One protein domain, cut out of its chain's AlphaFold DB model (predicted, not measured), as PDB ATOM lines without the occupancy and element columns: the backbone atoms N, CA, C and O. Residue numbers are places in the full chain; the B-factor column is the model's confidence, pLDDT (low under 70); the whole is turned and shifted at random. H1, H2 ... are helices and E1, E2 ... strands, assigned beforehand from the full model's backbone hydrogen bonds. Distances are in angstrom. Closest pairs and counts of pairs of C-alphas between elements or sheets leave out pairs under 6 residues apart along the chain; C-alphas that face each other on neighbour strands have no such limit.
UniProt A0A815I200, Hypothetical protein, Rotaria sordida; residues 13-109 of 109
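AT A GLANCE: This is residues 13 to 109 of the 109 residues of the protein "Hypothetical protein" of Rotaria sordida (UniProt A0A815I200). What does the domain look like as a whole? It is a compact body with a long helical tail: a twisted four-stranded sheet has helix H1 across one face and its other face bare, while residues 87 to 109, which include H2, stick out far from it. The tail makes the length. What are its parts and size? The printed part has 97 residues, with four named strands followed by two named helices, E1 E2 E3 E4 H1 H2, of the mixed class, helices and strands; the antiparallel sheet has the order E2 - E1 - E4 - E3. The whole is extended, with a radius of gyration of the C-alphas of 20.5 A and spans of 71 by 26 by 25 A.

IN THESE COORDINATES: Where do the strands run? E1, residues 13 to 19, begins at C-alpha 13 (-39.840, -19.247, -44.910) and is 19.9 A long. E2, residues 24 to 32, is 23.4 A long; E3, residues 37 to 42, 16.3 A; and E4, residues 47 to 53, 20.0 A. Where are the helices? H1, residues 61 to 73, is 18.2 A long and begins at C-alpha 61 (-51.010, -13.718, -55.744). H2, residues 91 to 108, is 26.8 A long and ends at C-alpha 108 (-43.022, 42.325, -24.926).

HOW THE PARTS SIT: How do the strands pair? The hairpin E1 and E2 is antiparallel at 156 degrees, with N 15 and O 29 within hydrogen-bond range at 2.9 A. E1 and E4 are antiparallel at 167 degrees, with N 16 and O 51 at 2.9 A. The hairpin E3 and E4 is antiparallel at 177 degrees, with N 39 and O 50 at 2.8 A. Where do the helices stand? H1 is on the sheet at a height over the sheet of 10.3 A, over E1, E4 and E3, and runs across the strands, at 70 degrees to E1 on the local plane. H2 is not on the sheet, and H1 and H2 are apart. What do the helix backbones show? In H1 and H2 every O i to N i+4 pair is within hydrogen-bond range.

THE WHOLE: How far does the domain reach? The two C-alphas farthest apart, those of His 56 and Phe 109, are 71.1 A apart; without residues 87 to 109, which stand free, the body spans 30 by 25 by 22 A. Is there a cut or a long link? The printed part has no cut, and the link from H1 to H2, 17 residues, is long. Where is confidence low? The mean pLDDT of the printed part is 80.1, and residues 56 to 57, 85 to 97 and 109 of this model are under 70.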
ATOM      1  N   ILE A  13     -38.500 -19.822 -44.782       91.19
ATOM      2  CA  ILE A  13     -39.840 -19.247 -44.910       91.19
ATOM      3  C   ILE A  13     -39.983 -18.570 -46.267       91.19
ATOM      4  O   ILE A  13     -39.007 -18.102 -46.856       91.19
ATOM      5  N   CYS A  14     -41.203 -18.546 -46.793       91.50
ATOM      6  CA  CYS A  14     -41.479 -17.927 -48.083       91.50
ATOM      7  C   CYS A  14     -41.378 -16.404 -47.964       91.50
ATOM      8  O   CYS A  14     -41.889 -15.835 -47.000       91.50
ATOM      9  N   SER A  15     -40.792 -15.762 -48.975       92.12
ATOM     10  CA  SER A  15     -40.724 -14.306 -49.105       92.12
ATOM     11  C   SER A  15     -41.370 -13.806 -50.399       92.12
ATOM     12  O   SER A  15     -41.347 -14.482 -51.438       92.12
ATOM     13  N   LEU A  16     -41.951 -12.607 -50.336       92.62
ATOM     14  CA  LEU A  16     -42.531 -11.876 -51.459       92.62
ATOM     15  C   LEU A  16     -42.257 -10.374 -51.288       92.62
ATOM     16  O   LEU A  16     -42.779  -9.764 -50.361       92.62
ATOM     17  N   ASP A  17     -41.518  -9.782 -52.232       92.12
ATOM     18  CA  ASP A  17     -41.406  -8.322 -52.389       92.12
ATOM     19  C   ASP A  17     -42.330  -7.881 -53.527       92.12
ATOM     20  O   ASP A  17     -42.192  -8.325 -54.676       92.12
ATOM     21  N   PHE A  18     -43.284  -7.012 -53.218       90.25
ATOM     22  CA  PHE A  18     -44.269  -6.496 -54.156       90.25
ATOM     23  C   PHE A  18     -44.110  -4.992 -54.357       90.25
ATOM     24  O   PHE A  18     -44.259  -4.206 -53.423       90.25
ATOM     25  N   ASP A  19     -43.890  -4.577 -55.606       88.50
ATOM     26  CA  ASP A  19     -43.884  -3.174 -56.010       88.50
ATOM     27  C   ASP A  19     -45.314  -2.648 -56.095       88.50
ATOM     28  O   ASP A  19     -46.066  -3.000 -57.010       88.50
ATOM     29  N   GLN A  20     -45.678  -1.762 -55.173       85.06
ATOM     30  CA  GLN A  20     -47.017  -1.187 -55.150       85.06
ATOM     31  C   GLN A  20     -47.258  -0.240 -56.335       85.06
ATOM     32  O   GLN A  20     -48.360  -0.206 -56.877       85.06
ATOM     33  N   ARG A  21     -46.235   0.505 -56.782       83.50
ATOM     34  CA  ARG A  21     -46.360   1.467 -57.896       83.50
ATOM     35  C   ARG A  21     -46.423   0.766 -59.240       83.50
ATOM     36  O   ARG A  21     -47.219   1.130 -60.097       83.50
ATOM     37  N   GLY A  22     -45.560  -0.229 -59.418       85.31
ATOM     38  CA  GLY A  22     -45.527  -1.065 -60.614       85.31
ATOM     39  C   GLY A  22     -46.626  -2.126 -60.650       85.31
ATOM     40  O   GLY A  22     -46.729  -2.823 -61.658       85.31
ATOM     41  N   ASN A  23     -47.395  -2.267 -59.562       84.38
ATOM     42  CA  ASN A  23     -48.407  -3.298 -59.341       84.38
ATOM     43  C   ASN A  23     -47.920  -4.698 -59.754       84.38
ATOM     44  O   ASN A  23     -48.575  -5.408 -60.519       84.38
ATOM     45  N   LYS A  24     -46.720  -5.070 -59.302       87.75
ATOM     46  CA  LYS A  24     -46.075  -6.328 -59.690       87.75
ATOM     47  C   LYS A  24     -45.169  -6.864 -58.593       87.75
ATOM     48  O   LYS A  24     -44.490  -6.102 -57.909       87.75
ATOM     49  N   ALA A  25     -45.086  -8.188 -58.491       88.12
ATOM     50  CA  ALA A  25     -44.065  -8.830 -57.673       88.12
ATOM     51  C   ALA A  25     -42.669  -8.523 -58.245       88.12
ATOM     52  O   ALA A  25     -42.431  -8.714 -59.441       88.12
ATOM     53  N   ARG A  26     -41.756  -8.048 -57.395       89.50
ATOM     54  CA  ARG A  26     -40.334  -7.866 -57.715       89.50
ATOM     55  C   ARG A  26     -39.576  -9.169 -57.556       89.50
ATOM     56  O   ARG A  26     -38.813  -9.538 -58.443       89.50
ATOM     57  N   SER A  27     -39.835  -9.877 -56.462       90.56
ATOM     58  CA  SER A  27     -39.214 -11.164 -56.170       90.56
ATOM     59  C   SER A  27     -40.134 -12.056 -55.351       90.56
ATOM     60  O   SER A  27     -40.925 -11.583 -54.537       90.56
ATOM     61  N   ARG A  28     -39.992 -13.364 -55.565       90.94
ATOM     62  CA  ARG A  28     -40.543 -14.434 -54.733       90.94
ATOM     63  C   ARG A  28     -39.402 -15.372 -54.405       90.94
ATOM     64  O   ARG A  28     -38.591 -15.654 -55.286       90.94
ATOM     65  N   GLY A  29     -39.331 -15.847 -53.174       91.12
ATOM     66  CA  GLY A  29     -38.227 -16.704 -52.782       91.12
ATOM     67  C   GLY A  29     -38.414 -17.353 -51.430       91.12
ATOM     68  O   GLY A  29     -39.529 -17.457 -50.912       91.12
ATOM     69  N   CYS A  30     -37.281 -17.796 -50.903       90.75
ATOM     70  CA  CYS A  30     -37.136 -18.391 -49.592       90.75
ATOM     71  C   CYS A  30     -36.045 -17.635 -48.846       90.75
ATOM     72  O   CYS A  30     -35.008 -17.310 -49.429       90.75
ATOM     73  N   VAL A  31     -36.292 -17.342 -47.578       92.19
ATOM     74  CA  VAL A  31     -35.343 -16.679 -46.680       92.19
ATOM     75  C   VAL A  31     -35.173 -17.515 -45.420       92.19
ATOM     76  O   VAL A  31     -35.987 -18.398 -45.135       92.19
ATOM     77  N   GLU A  32     -34.093 -17.263 -44.683       91.69
ATOM     78  CA  GLU A  32     -33.880 -17.881 -43.375       91.69
ATOM     79  C   GLU A  32     -35.069 -17.581 -42.457       91.69
ATOM     80  O   GLU A  32     -35.667 -16.505 -42.521       91.69
ATOM     81  N   ASN A  33     -35.451 -18.548 -41.626       86.94
ATOM     82  CA  ASN A  33     -36.603 -18.396 -40.754       86.94
ATOM     83  C   ASN A  33     -36.354 -17.351 -39.648       86.94
ATOM     84  O   ASN A  33     -35.894 -17.674 -38.556       86.94
ATOM     85  N   SER A  34     -36.727 -16.102 -39.926       85.75
ATOM     86  CA  SER A  34     -36.786 -14.991 -38.966       85.75
ATOM     87  C   SER A  34     -38.176 -14.779 -38.351       85.75
ATOM     88  O   SER A  34     -38.387 -13.817 -37.609       85.75
ATOM     89  N   GLY A  35     -39.127 -15.675 -38.636       86.94
ATOM     90  CA  GLY A  35     -40.535 -15.545 -38.271       86.94
ATOM     91  C   GLY A  35     -41.377 -14.786 -39.304       86.94
ATOM     92  O   GLY A  35     -40.868 -14.061 -40.154       86.94
ATOM     93  N   ALA A  36     -42.698 -14.968 -39.228       88.38
ATOM     94  CA  ALA A  36     -43.629 -14.353 -40.167       88.38
ATOM     95  C   ALA A  36     -43.782 -12.845 -39.910       88.38
ATOM     96  O   ALA A  36     -44.052 -12.427 -38.779       88.38
ATOM     97  N   ARG A  37     -43.669 -12.032 -40.961       90.62
ATOM     98  CA  ARG A  37     -43.800 -10.573 -40.892       90.62
ATOM     99  C   ARG A  37     -44.354  -9.980 -42.182       90.62
ATOM    100  O   ARG A  37     -44.193 -10.530 -43.265       90.62
ATOM    101  N   VAL A  38     -44.984  -8.816 -42.046       89.50
ATOM    102  CA  VAL A  38     -45.386  -7.965 -43.168       89.50
ATOM    103  C   VAL A  38     -44.806  -6.579 -42.927       89.50
ATOM    104  O   VAL A  38     -45.183  -5.899 -41.972       89.50
ATOM    105  N   SER A  39     -43.888  -6.164 -43.789       90.00
ATOM    106  CA  SER A  39     -43.261  -4.847 -43.757       90.00
ATOM    107  C   SER A  39     -43.847  -3.976 -44.866       90.00
ATOM    108  O   SER A  39     -43.939  -4.383 -46.024       90.00
ATOM    109  N   VAL A  40     -44.249  -2.756 -44.505       88.50
ATOM    110  CA  VAL A  40     -44.783  -1.763 -45.446       88.50
ATOM    111  C   VAL A  40     -43.779  -0.629 -45.591       88.50
ATOM    112  O   VAL A  40     -43.540   0.124 -44.638       88.50
ATOM    113  N   TYR A  41     -43.224  -0.483 -46.791       87.62
ATOM    114  CA  TYR A  41     -42.331   0.615 -47.137       87.62
ATOM    115  C   TYR A  41     -43.106   1.634 -47.966       87.62
ATOM    116  O   TYR A  41     -43.652   1.298 -49.009       87.62
ATOM    117  N   ASP A  42     -43.152   2.880 -47.498       82.81
ATOM    118  CA  ASP A  42     -43.829   3.986 -48.178       82.81
ATOM    119  C   ASP A  42     -42.936   5.230 -48.108       82.81
ATOM    120  O   ASP A  42     -42.781   5.857 -47.059       82.81
ATOM    121  N   GLY A  43     -42.282   5.532 -49.226       80.56
ATOM    122  CA  GLY A  43     -41.366   6.646 -49.409       80.56
ATOM    123  C   GLY A  43     -41.644   7.414 -50.705       80.56
ATOM    124  O   GLY A  43     -42.325   6.949 -51.622       80.56
ATOM    125  N   GLY A  44     -41.077   8.619 -50.808       75.69
ATOM    126  CA  GLY A  44     -41.349   9.546 -51.917       75.69
ATOM    127  C   GLY A  44     -41.083   8.972 -53.316       75.69
ATOM    128  O   GLY A  44     -41.815   9.283 -54.255       75.69
ATOM    129  N   SER A  45     -40.103   8.079 -53.467       79.50
ATOM    130  CA  SER A  45     -39.754   7.415 -54.733       79.50
ATOM    131  C   SER A  45     -40.000   5.900 -54.741       79.50
ATOM    132  O   SER A  45     -39.858   5.273 -55.788       79.50
ATOM    133  N   TYR A  46     -40.397   5.309 -53.612       79.56
ATOM    134  CA  TYR A  46     -40.415   3.859 -53.417       79.56
ATOM    135  C   TYR A  46     -41.601   3.445 -52.551       79.56
ATOM    136  O   TYR A  46     -41.790   4.003 -51.477       79.56
ATOM    137  N   SER A  47     -42.394   2.479 -53.015       86.50
ATOM    138  CA  SER A  47     -43.455   1.874 -52.213       86.50
ATOM    139  C   SER A  47     -43.508   0.372 -52.472       86.50
ATOM    140  O   SER A  47     -43.618  -0.043 -53.632       86.50
ATOM    141  N   SER A  48     -43.401  -0.432 -51.418       90.50
ATOM    142  CA  SER A  48     -43.400  -1.891 -51.514       90.50
ATOM    143  C   SER A  48     -44.037  -2.567 -50.305       90.50
ATOM    144  O   SER A  48     -44.159  -1.984 -49.222       90.50
ATOM    145  N   PHE A  49     -44.475  -3.804 -50.514       90.69
ATOM    146  CA  PHE A  49     -44.786  -4.743 -49.444       90.69
ATOM    147  C   PHE A  49     -43.737  -5.838 -49.438       90.69
ATOM    148  O   PHE A  49     -43.488  -6.440 -50.476       90.69
ATOM    149  N   ASP A  50     -43.182  -6.113 -48.271       92.00
ATOM    150  CA  ASP A  50     -42.287  -7.240 -48.045       92.00
ATOM    151  C   ASP A  50     -42.964  -8.193 -47.064       92.00
ATOM    152  O   ASP A  50     -43.313  -7.812 -45.943       92.00
ATOM    153  N   ILE A  51     -43.255  -9.396 -47.536       91.19
ATOM    154  CA  ILE A  51     -44.068 -10.383 -46.836       91.19
ATOM    155  C   ILE A  51     -43.223 -11.631 -46.650       91.19
ATOM    156  O   ILE A  51     -42.795 -12.244 -47.625       91.19
ATOM    157  N   GLU A  52     -43.061 -12.039 -45.399       92.31
ATOM    158  CA  GLU A  52     -42.399 -13.273 -45.008       92.31
ATOM    159  C   GLU A  52     -43.348 -14.132 -44.179       92.31
ATOM    160  O   GLU A  52     -44.020 -13.645 -43.265       92.31
ATOM    161  N   CYS A  53     -43.444 -15.420 -44.497       87.81
ATOM    162  CA  CYS A  53     -44.453 -16.278 -43.888       87.81
ATOM    163  C   CYS A  53     -44.087 -17.762 -43.912       87.81
ATOM    164  O   CYS A  53     -43.541 -18.296 -44.873       87.81
ATOM    165  N   ASN A  54     -44.462 -18.446 -42.828       82.69
ATOM    166  CA  ASN A  54     -44.091 -19.841 -42.564       82.69
ATOM    167  C   ASN A  54     -44.919 -20.857 -43.367       82.69
ATOM    168  O   ASN A  54     -44.632 -22.050 -43.334       82.69
ATOM    169  N   ARG A  55     -46.002 -20.421 -44.021       71.62
ATOM    170  CA  ARG A  55     -46.880 -21.314 -44.782       71.62
ATOM    171  C   ARG A  55     -46.450 -21.371 -46.238       71.62
ATOM    172  O   ARG A  55     -46.233 -20.338 -46.867       71.62
ATOM    173  N   HIS A  56     -46.442 -22.583 -46.784       66.88
ATOM    174  CA  HIS A  56     -46.366 -22.793 -48.223       66.88
ATOM    175  C   HIS A  56     -47.441 -21.964 -48.941       66.88
ATOM    176  O   HIS A  56     -48.542 -21.782 -48.420       66.88
ATOM    177  N   LEU A  57     -47.119 -21.489 -50.148       69.38
ATOM    178  CA  LEU A  57     -47.995 -20.690 -51.015       69.38
ATOM    179  C   LEU A  57     -48.257 -19.251 -50.549       69.38
ATOM    180  O   LEU A  57     -49.021 -18.543 -51.201       69.38
ATOM    181  N   CYS A  58     -47.641 -18.769 -49.469       76.81
ATOM    182  CA  CYS A  58     -47.916 -17.404 -49.018       76.81
ATOM    183  C   CYS A  58     -47.307 -16.315 -49.925       76.81
ATOM    184  O   CYS A  58     -47.738 -15.167 -49.904       76.81
ATOM    185  N   ASN A  59     -46.373 -16.702 -50.796       82.94
ATOM    186  CA  ASN A  59     -45.879 -15.896 -51.908       82.94
ATOM    187  C   ASN A  59     -46.757 -16.016 -53.172       82.94
ATOM    188  O   ASN A  59     -46.297 -15.656 -54.253       82.94
ATOM    189  N   SER A  60     -47.983 -16.543 -53.080       85.25
ATOM    190  CA  SER A  60     -48.973 -16.548 -54.171       85.25
ATOM    191  C   SER A  60     -49.664 -15.191 -54.317       85.25
ATOM    192  O   SER A  60     -49.741 -14.402 -53.374       85.25
ATOM    193  N   ASP A  61     -50.224 -14.935 -55.500       84.75
ATOM    194  CA  ASP A  61     -51.010 -13.718 -55.744       84.75
ATOM    195  C   ASP A  61     -52.268 -13.668 -54.885       84.75
ATOM    196  O   ASP A  61     -52.634 -12.613 -54.378       84.75
ATOM    197  N   GLU A  62     -52.920 -14.811 -54.698       85.25
ATOM    198  CA  GLU A  62     -54.154 -14.929 -53.923       85.25
ATOM    199  C   GLU A  62     -53.909 -14.567 -52.458       85.25
ATOM    200  O   GLU A  62     -54.644 -13.761 -51.886       85.25
ATOM    201  N   THR A  63     -52.829 -15.092 -51.869       84.06
ATOM    202  CA  THR A  63     -52.452 -14.744 -50.493       84.06
ATOM    203  C   THR A  63     -52.055 -13.275 -50.389       84.06
ATOM    204  O   THR A  63     -52.466 -12.593 -49.452       84.06
ATOM    205  N   PHE A  64     -51.321 -12.749 -51.374       85.75
ATOM    206  CA  PHE A  64     -50.985 -11.329 -51.416       85.75
ATOM    207  C   PHE A  64     -52.234 -10.433 -51.434       85.75
ATOM    208  O   PHE A  64     -52.310  -9.480 -50.657       85.75
ATOM    209  N   GLN A  65     -53.237 -10.749 -52.263       87.12
ATOM    210  CA  GLN A  65     -54.490  -9.987 -52.296       87.12
ATOM    211  C   GLN A  65     -55.227 -10.048 -50.956       87.12
ATOM    212  O   GLN A  65     -55.721  -9.025 -50.492       87.12
ATOM    213  N   GLN A  66     -55.251 -11.207 -50.292       87.81
ATOM    214  CA  GLN A  66     -55.844 -11.332 -48.957       87.81
ATOM    215  C   GLN A  66     -55.112 -10.473 -47.919       87.81
ATOM    216  O   GLN A  66     -55.762  -9.763 -47.154       87.81
ATOM    217  N   ILE A  67     -53.775 -10.480 -47.915       86.88
ATOM    218  CA  ILE A  67     -52.972  -9.628 -47.024       86.88
ATOM    219  C   ILE A  67     -53.275  -8.154 -47.293       86.88
ATOM    220  O   ILE A  67     -53.525  -7.403 -46.353       86.88
ATOM    221  N   LYS A  68     -53.317  -7.739 -48.564       87.12
ATOM    222  CA  LYS A  68     -53.645  -6.360 -48.938       87.12
ATOM    223  C   LYS A  68     -55.029  -5.953 -48.427       87.12
ATOM    224  O   LYS A  68     -55.155  -4.881 -47.838       87.12
ATOM    225  N   THR A  69     -56.040  -6.804 -48.600       88.06
ATOM    226  CA  THR A  69     -57.394  -6.566 -48.077       88.06
ATOM    227  C   THR A  69     -57.384  -6.400 -46.560       88.06
ATOM    228  O   THR A  69     -57.906  -5.411 -46.063       88.06
ATOM    229  N   ILE A  70     -56.700  -7.283 -45.825       87.25
ATOM    230  CA  ILE A  70     -56.571  -7.174 -44.364       87.25
ATOM    231  C   ILE A  70     -55.923  -5.836 -43.973       87.25
ATOM    232  O   ILE A  70     -56.434  -5.127 -43.111       87.25
ATOM    233  N   LEU A  71     -54.818  -5.437 -44.609       86.56
ATOM    234  CA  LEU A  71     -54.151  -4.170 -44.282       86.56
ATOM    235  C   LEU A  71     -55.057  -2.947 -44.513       86.56
ATOM    236  O   LEU A  71     -55.003  -1.990 -43.735       86.56
ATOM    237  N   ILE A  72     -55.898  -2.989 -45.551       86.56
ATOM    238  CA  ILE A  72     -56.887  -1.949 -45.857       86.56
ATOM    239  C   ILE A  72     -58.022  -1.953 -44.824       86.56
ATOM    240  O   ILE A  72     -58.343  -0.900 -44.269       86.56
ATOM    241  N   ASP A  73     -58.591  -3.119 -44.519       90.00
ATOM    242  CA  ASP A  73     -59.724  -3.274 -43.597       90.00
ATOM    243  C   ASP A  73     -59.377  -2.793 -42.183       90.00
ATOM    244  O   ASP A  73     -60.169  -2.113 -41.525       90.00
ATOM    245  N   TYR A  74     -58.147  -3.063 -41.741       85.69
ATOM    246  CA  TYR A  74     -57.625  -2.601 -40.454       85.69
ATOM    247  C   TYR A  74     -57.058  -1.173 -40.494       85.69
ATOM    248  O   TYR A  74     -56.492  -0.709 -39.504       85.69
ATOM    249  N   ARG A  75     -57.222  -0.450 -41.611       84.88
ATOM    250  CA  ARG A  75     -56.763   0.938 -41.805       84.88
ATOM    251  C   ARG A  75     -55.266   1.134 -41.542       84.88
ATOM    252  O   ARG A  75     -54.847   2.204 -41.104       84.88
ATOM    253  N   LEU A  76     -54.457   0.113 -41.810       83.44
ATOM    254  CA  LEU A  76     -52.995   0.204 -41.749       83.44
ATOM    255  C   LEU A  76     -52.443   0.826 -43.035       83.44
ATOM    256  O   LEU A  76     -51.462   1.577 -43.004       83.44
ATOM    257  N   THR A  77     -53.114   0.558 -44.156       84.19
ATOM    258  CA  THR A  77     -52.830   1.159 -45.458       84.19
ATOM    259  C   THR A  77     -54.096   1.655 -46.150       84.19
ATOM    260  O   THR A  77     -55.190   1.178 -45.863       84.19
ATOM    261  N   ASP A  78     -53.963   2.601 -47.079       82.69
ATOM    262  CA  ASP A  78     -55.047   2.985 -47.987       82.69
ATOM    263  C   ASP A  78     -55.212   1.965 -49.135       82.69
ATOM    264  O   ASP A  78     -54.459   0.995 -49.252       82.69
ATOM    265  N   VAL A  79     -56.191   2.190 -50.018       79.38
ATOM    266  CA  VAL A  79     -56.455   1.323 -51.188       79.38
ATOM    267  C   VAL A  79     -55.276   1.224 -52.167       79.38
ATOM    268  O   VAL A  79     -55.169   0.261 -52.936       79.38
ATOM    269  N   ASN A  80     -54.364   2.195 -52.112       76.44
ATOM    270  CA  ASN A  80     -53.146   2.253 -52.910       76.44
ATOM    271  C   ASN A  80     -51.942   1.633 -52.179       76.44
ATOM    272  O   ASN A  80     -50.851   1.621 -52.741       76.44
ATOM    273  N   GLY A  81     -52.135   1.112 -50.960       72.81
ATOM    274  CA  GLY A  81     -51.110   0.498 -50.116       72.81
ATOM    275  C   GLY A  81     -50.222   1.492 -49.354       72.81
ATOM    276  O   GLY A  81     -49.264   1.091 -48.689       72.81
ATOM    277  N   ARG A  82     -50.559   2.787 -49.384       79.94
ATOM    278  CA  ARG A  82     -49.836   3.827 -48.639       79.94
ATOM    279  C   ARG A  82     -50.141   3.716 -47.163       79.94
ATOM    280  O   ARG A  82     -51.285   3.461 -46.792       79.94
ATOM    281  N   ARG A  83     -49.151   3.956 -46.305       81.06
ATOM    282  CA  ARG A  83     -49.364   3.868 -44.856       81.06
ATOM    283  C   ARG A  83     -50.315   4.968 -44.413       81.06
ATOM    284  O   ARG A  83     -50.050   6.154 -44.615       81.06
ATOM    285  N   ILE A  84     -51.388   4.585 -43.730       81.12
ATOM    286  CA  ILE A  84     -52.224   5.556 -43.033       81.12
ATOM    287  C   ILE A  84     -51.471   5.896 -41.750       81.12
ATOM    288  O   ILE A  84     -51.351   5.080 -40.837       81.12
ATOM    289  N   ALA A  85     -50.879   7.091 -41.699       65.50
ATOM    290  CA  ALA A  85     -50.264   7.575 -40.473       65.50
ATOM    291  C   ALA A  85     -51.329   7.563 -39.369       65.50
ATOM    292  O   ALA A  85     -52.369   8.203 -39.525       65.50
ATOM    293  N   ALA A  86     -51.076   6.856 -38.261       56.81
ATOM    294  CA  ALA A  86     -51.885   6.989 -37.055       56.81
ATOM    295  C   ALA A  86     -51.944   8.486 -36.719       56.81
ATOM    296  O   ALA A  86     -50.917   9.097 -36.418       56.81
ATOM    297  N   GLY A  87     -53.108   9.105 -36.916       48.53
ATOM    298  CA  GLY A  87     -53.253  10.557 -36.958       48.53
ATOM    299  C   GLY A  87     -52.827  11.210 -35.648       48.53
ATOM    300  O   GLY A  87     -53.623  11.312 -34.730       48.53
ATOM    301  N   THR A  88     -51.569  11.642 -35.540       46.88
ATOM    302  CA  THR A  88     -51.064  12.366 -34.354       46.88
ATOM    303  C   THR A  88     -50.046  13.463 -34.665       46.88
ATOM    304  O   THR A  88     -49.679  14.212 -33.766       46.88
ATOM    305  N   LYS A  89     -49.596  13.645 -35.917       47.31
ATOM    306  CA  LYS A  89     -48.485  14.581 -36.196       47.31
ATOM    307  C   LYS A  89     -48.877  16.007 -36.593       47.31
ATOM    308  O   LYS A  89     -48.030  16.886 -36.501       47.31
ATOM    309  N   GLN A  90     -50.122  16.277 -36.995       50.25
ATOM    310  CA  GLN A  90     -50.500  17.632 -37.439       50.25
ATOM    311  C   GLN A  90     -51.041  18.545 -36.327       50.25
ATOM    312  O   GLN A  90     -50.786  19.743 -36.387       50.25
ATOM    313  N   MET A  91     -51.700  18.029 -35.279       47.94
ATOM    314  CA  MET A  91     -52.211  18.885 -34.187       47.94
ATOM    315  C   MET A  91     -51.101  19.505 -33.326       47.94
ATOM    316  O   MET A  91     -51.224  20.650 -32.901       47.94
ATOM    317  N   ILE A  92     -49.998  18.782 -33.100       53.28
ATOM    318  CA  ILE A  92     -48.918  19.236 -32.207       53.28
ATOM    319  C   ILE A  92     -48.214  20.487 -32.765       53.28
ATOM    320  O   ILE A  92     -47.844  21.376 -31.999       53.28
ATOM    321  N   SER A  93     -48.091  20.603 -34.094       54.97
ATOM    322  CA  SER A  93     -47.426  21.743 -34.743       54.97
ATOM    323  C   SER A  93     -48.166  23.068 -34.508       54.97
ATOM    324  O   SER A  93     -47.552  24.074 -34.155       54.97
ATOM    325  N   TYR A  94     -49.499  23.069 -34.622       59.56
ATOM    326  CA  TYR A  94     -50.297  24.287 -34.441       59.56
ATOM    327  C   TYR A  94     -50.342  24.756 -32.982       59.56
ATOM    328  O   TYR A  94     -50.241  25.955 -32.729       59.56
ATOM    329  N   CYS A  95     -50.419  23.832 -32.017       61.59
ATOM    330  CA  CYS A  95     -50.382  24.184 -30.595       61.59
ATOM    331  C   CYS A  95     -49.035  24.795 -30.179       61.59
ATOM    332  O   CYS A  95     -49.013  25.752 -29.408       61.59
ATOM    333  N   LEU A  96     -47.917  24.288 -30.713       62.78
ATOM    334  CA  LEU A  96     -46.589  24.842 -30.434       62.78
ATOM    335  C   LEU A  96     -46.415  26.250 -31.017       62.78
ATOM    336  O   LEU A  96     -45.899  27.116 -30.319       62.78
ATOM    337  N   MET A  97     -46.894  26.509 -32.240       69.88
ATOM    338  CA  MET A  97     -46.859  27.863 -32.816       69.88
ATOM    339  C   MET A  97     -47.738  28.858 -32.046       69.88
ATOM    340  O   MET A  97     -47.367  30.019 -31.884       69.88
ATOM    341  N   ALA A  98     -48.899  28.422 -31.549       70.75
ATOM    342  CA  ALA A  98     -49.766  29.280 -30.746       70.75
ATOM    343  C   ALA A  98     -49.121  29.636 -29.393       70.75
ATOM    344  O   ALA A  98     -49.170  30.789 -28.969       70.75
ATOM    345  N   LEU A  99     -48.463  28.672 -28.739       73.31
ATOM    346  CA  LEU A  99     -47.765  28.897 -27.469       73.31
ATOM    347  C   LEU A  99     -46.545  29.817 -27.618       73.31
ATOM    348  O   LEU A  99     -46.316  30.654 -26.741       73.31
ATOM    349  N   THR A 100     -45.785  29.718 -28.714       70.88
ATOM    350  CA  THR A 100     -44.655  30.631 -28.975       70.88
ATOM    351  C   THR A 100     -45.121  32.053 -29.283       70.88
ATOM    352  O   THR A 100     -44.510  33.009 -28.812       70.88
ATOM    353  N   LEU A 101     -46.234  32.219 -30.003       74.75
ATOM    354  CA  LEU A 101     -46.826  33.537 -30.243       74.75
ATOM    355  C   LEU A 101     -47.332  34.187 -28.949       74.75
ATOM    356  O   LEU A 101     -47.053  35.358 -28.712       74.75
ATOM    357  N   ILE A 102     -48.019  33.435 -28.082       80.38
ATOM    358  CA  ILE A 102     -48.507  33.959 -26.795       80.38
ATOM    359  C   ILE A 102     -47.338  34.350 -25.884       80.38
ATOM    360  O   ILE A 102     -47.359  35.424 -25.293       80.38
ATOM    361  N   SER A 103     -46.299  33.516 -25.792       72.81
ATOM    362  CA  SER A 103     -45.125  33.827 -24.964       72.81
ATOM    363  C   SER A 103     -44.332  35.032 -25.480       72.81
ATOM    364  O   SER A 103     -43.839  35.810 -24.669       72.81
ATOM    365  N   LEU A 104     -44.272  35.256 -26.798       75.62
ATOM    366  CA  LEU A 104     -43.707  36.486 -27.363       75.62
ATOM    367  C   LEU A 104     -44.541  37.722 -27.008       75.62
ATOM    368  O   LEU A 104     -43.973  38.736 -26.615       75.62
ATOM    369  N   VAL A 105     -45.871  37.648 -27.100       79.00
ATOM    370  CA  VAL A 105     -46.744  38.778 -26.730       79.00
ATOM    371  C   VAL A 105     -46.611  39.116 -25.243       79.00
ATOM    372  O   VAL A 105     -46.469  40.286 -24.914       79.00
ATOM    373  N   VAL A 106     -46.583  38.110 -24.361       79.00
ATOM    374  CA  VAL A 106     -46.417  38.297 -22.905       79.00
ATOM    375  C   VAL A 106     -45.014  38.785 -22.524       79.00
ATOM    376  O   VAL A 106     -44.853  39.417 -21.494       79.00
ATOM    377  N   TYR A 107     -43.976  38.492 -23.311       75.44
ATOM    378  CA  TYR A 107     -42.626  38.991 -23.025       75.44
ATOM    379  C   TYR A 107     -42.449  40.477 -23.385       75.44
ATOM    380  O   TYR A 107     -41.650  41.170 -22.760       75.44
ATOM    381  N   TYR A 108     -43.156  40.956 -24.412       70.81
ATOM    382  CA  TYR A 108     -43.022  42.325 -24.926       70.81
ATOM    383  C   TYR A 108     -44.046  43.327 -24.355       70.81
ATOM    384  O   TYR A 108     -43.877  44.526 -24.582       70.81
ATOM    385  N   PHE A 109     -45.072  42.858 -23.637       57.06
ATOM    386  CA  PHE A 109     -46.062  43.666 -22.908       57.06
ATOM    387  C   PHE A 109     -45.933  43.453 -21.402       57.06
ATOM    388  O   PHE A 109     -46.034  44.461 -20.667       57.06
TER     389      PHE A 109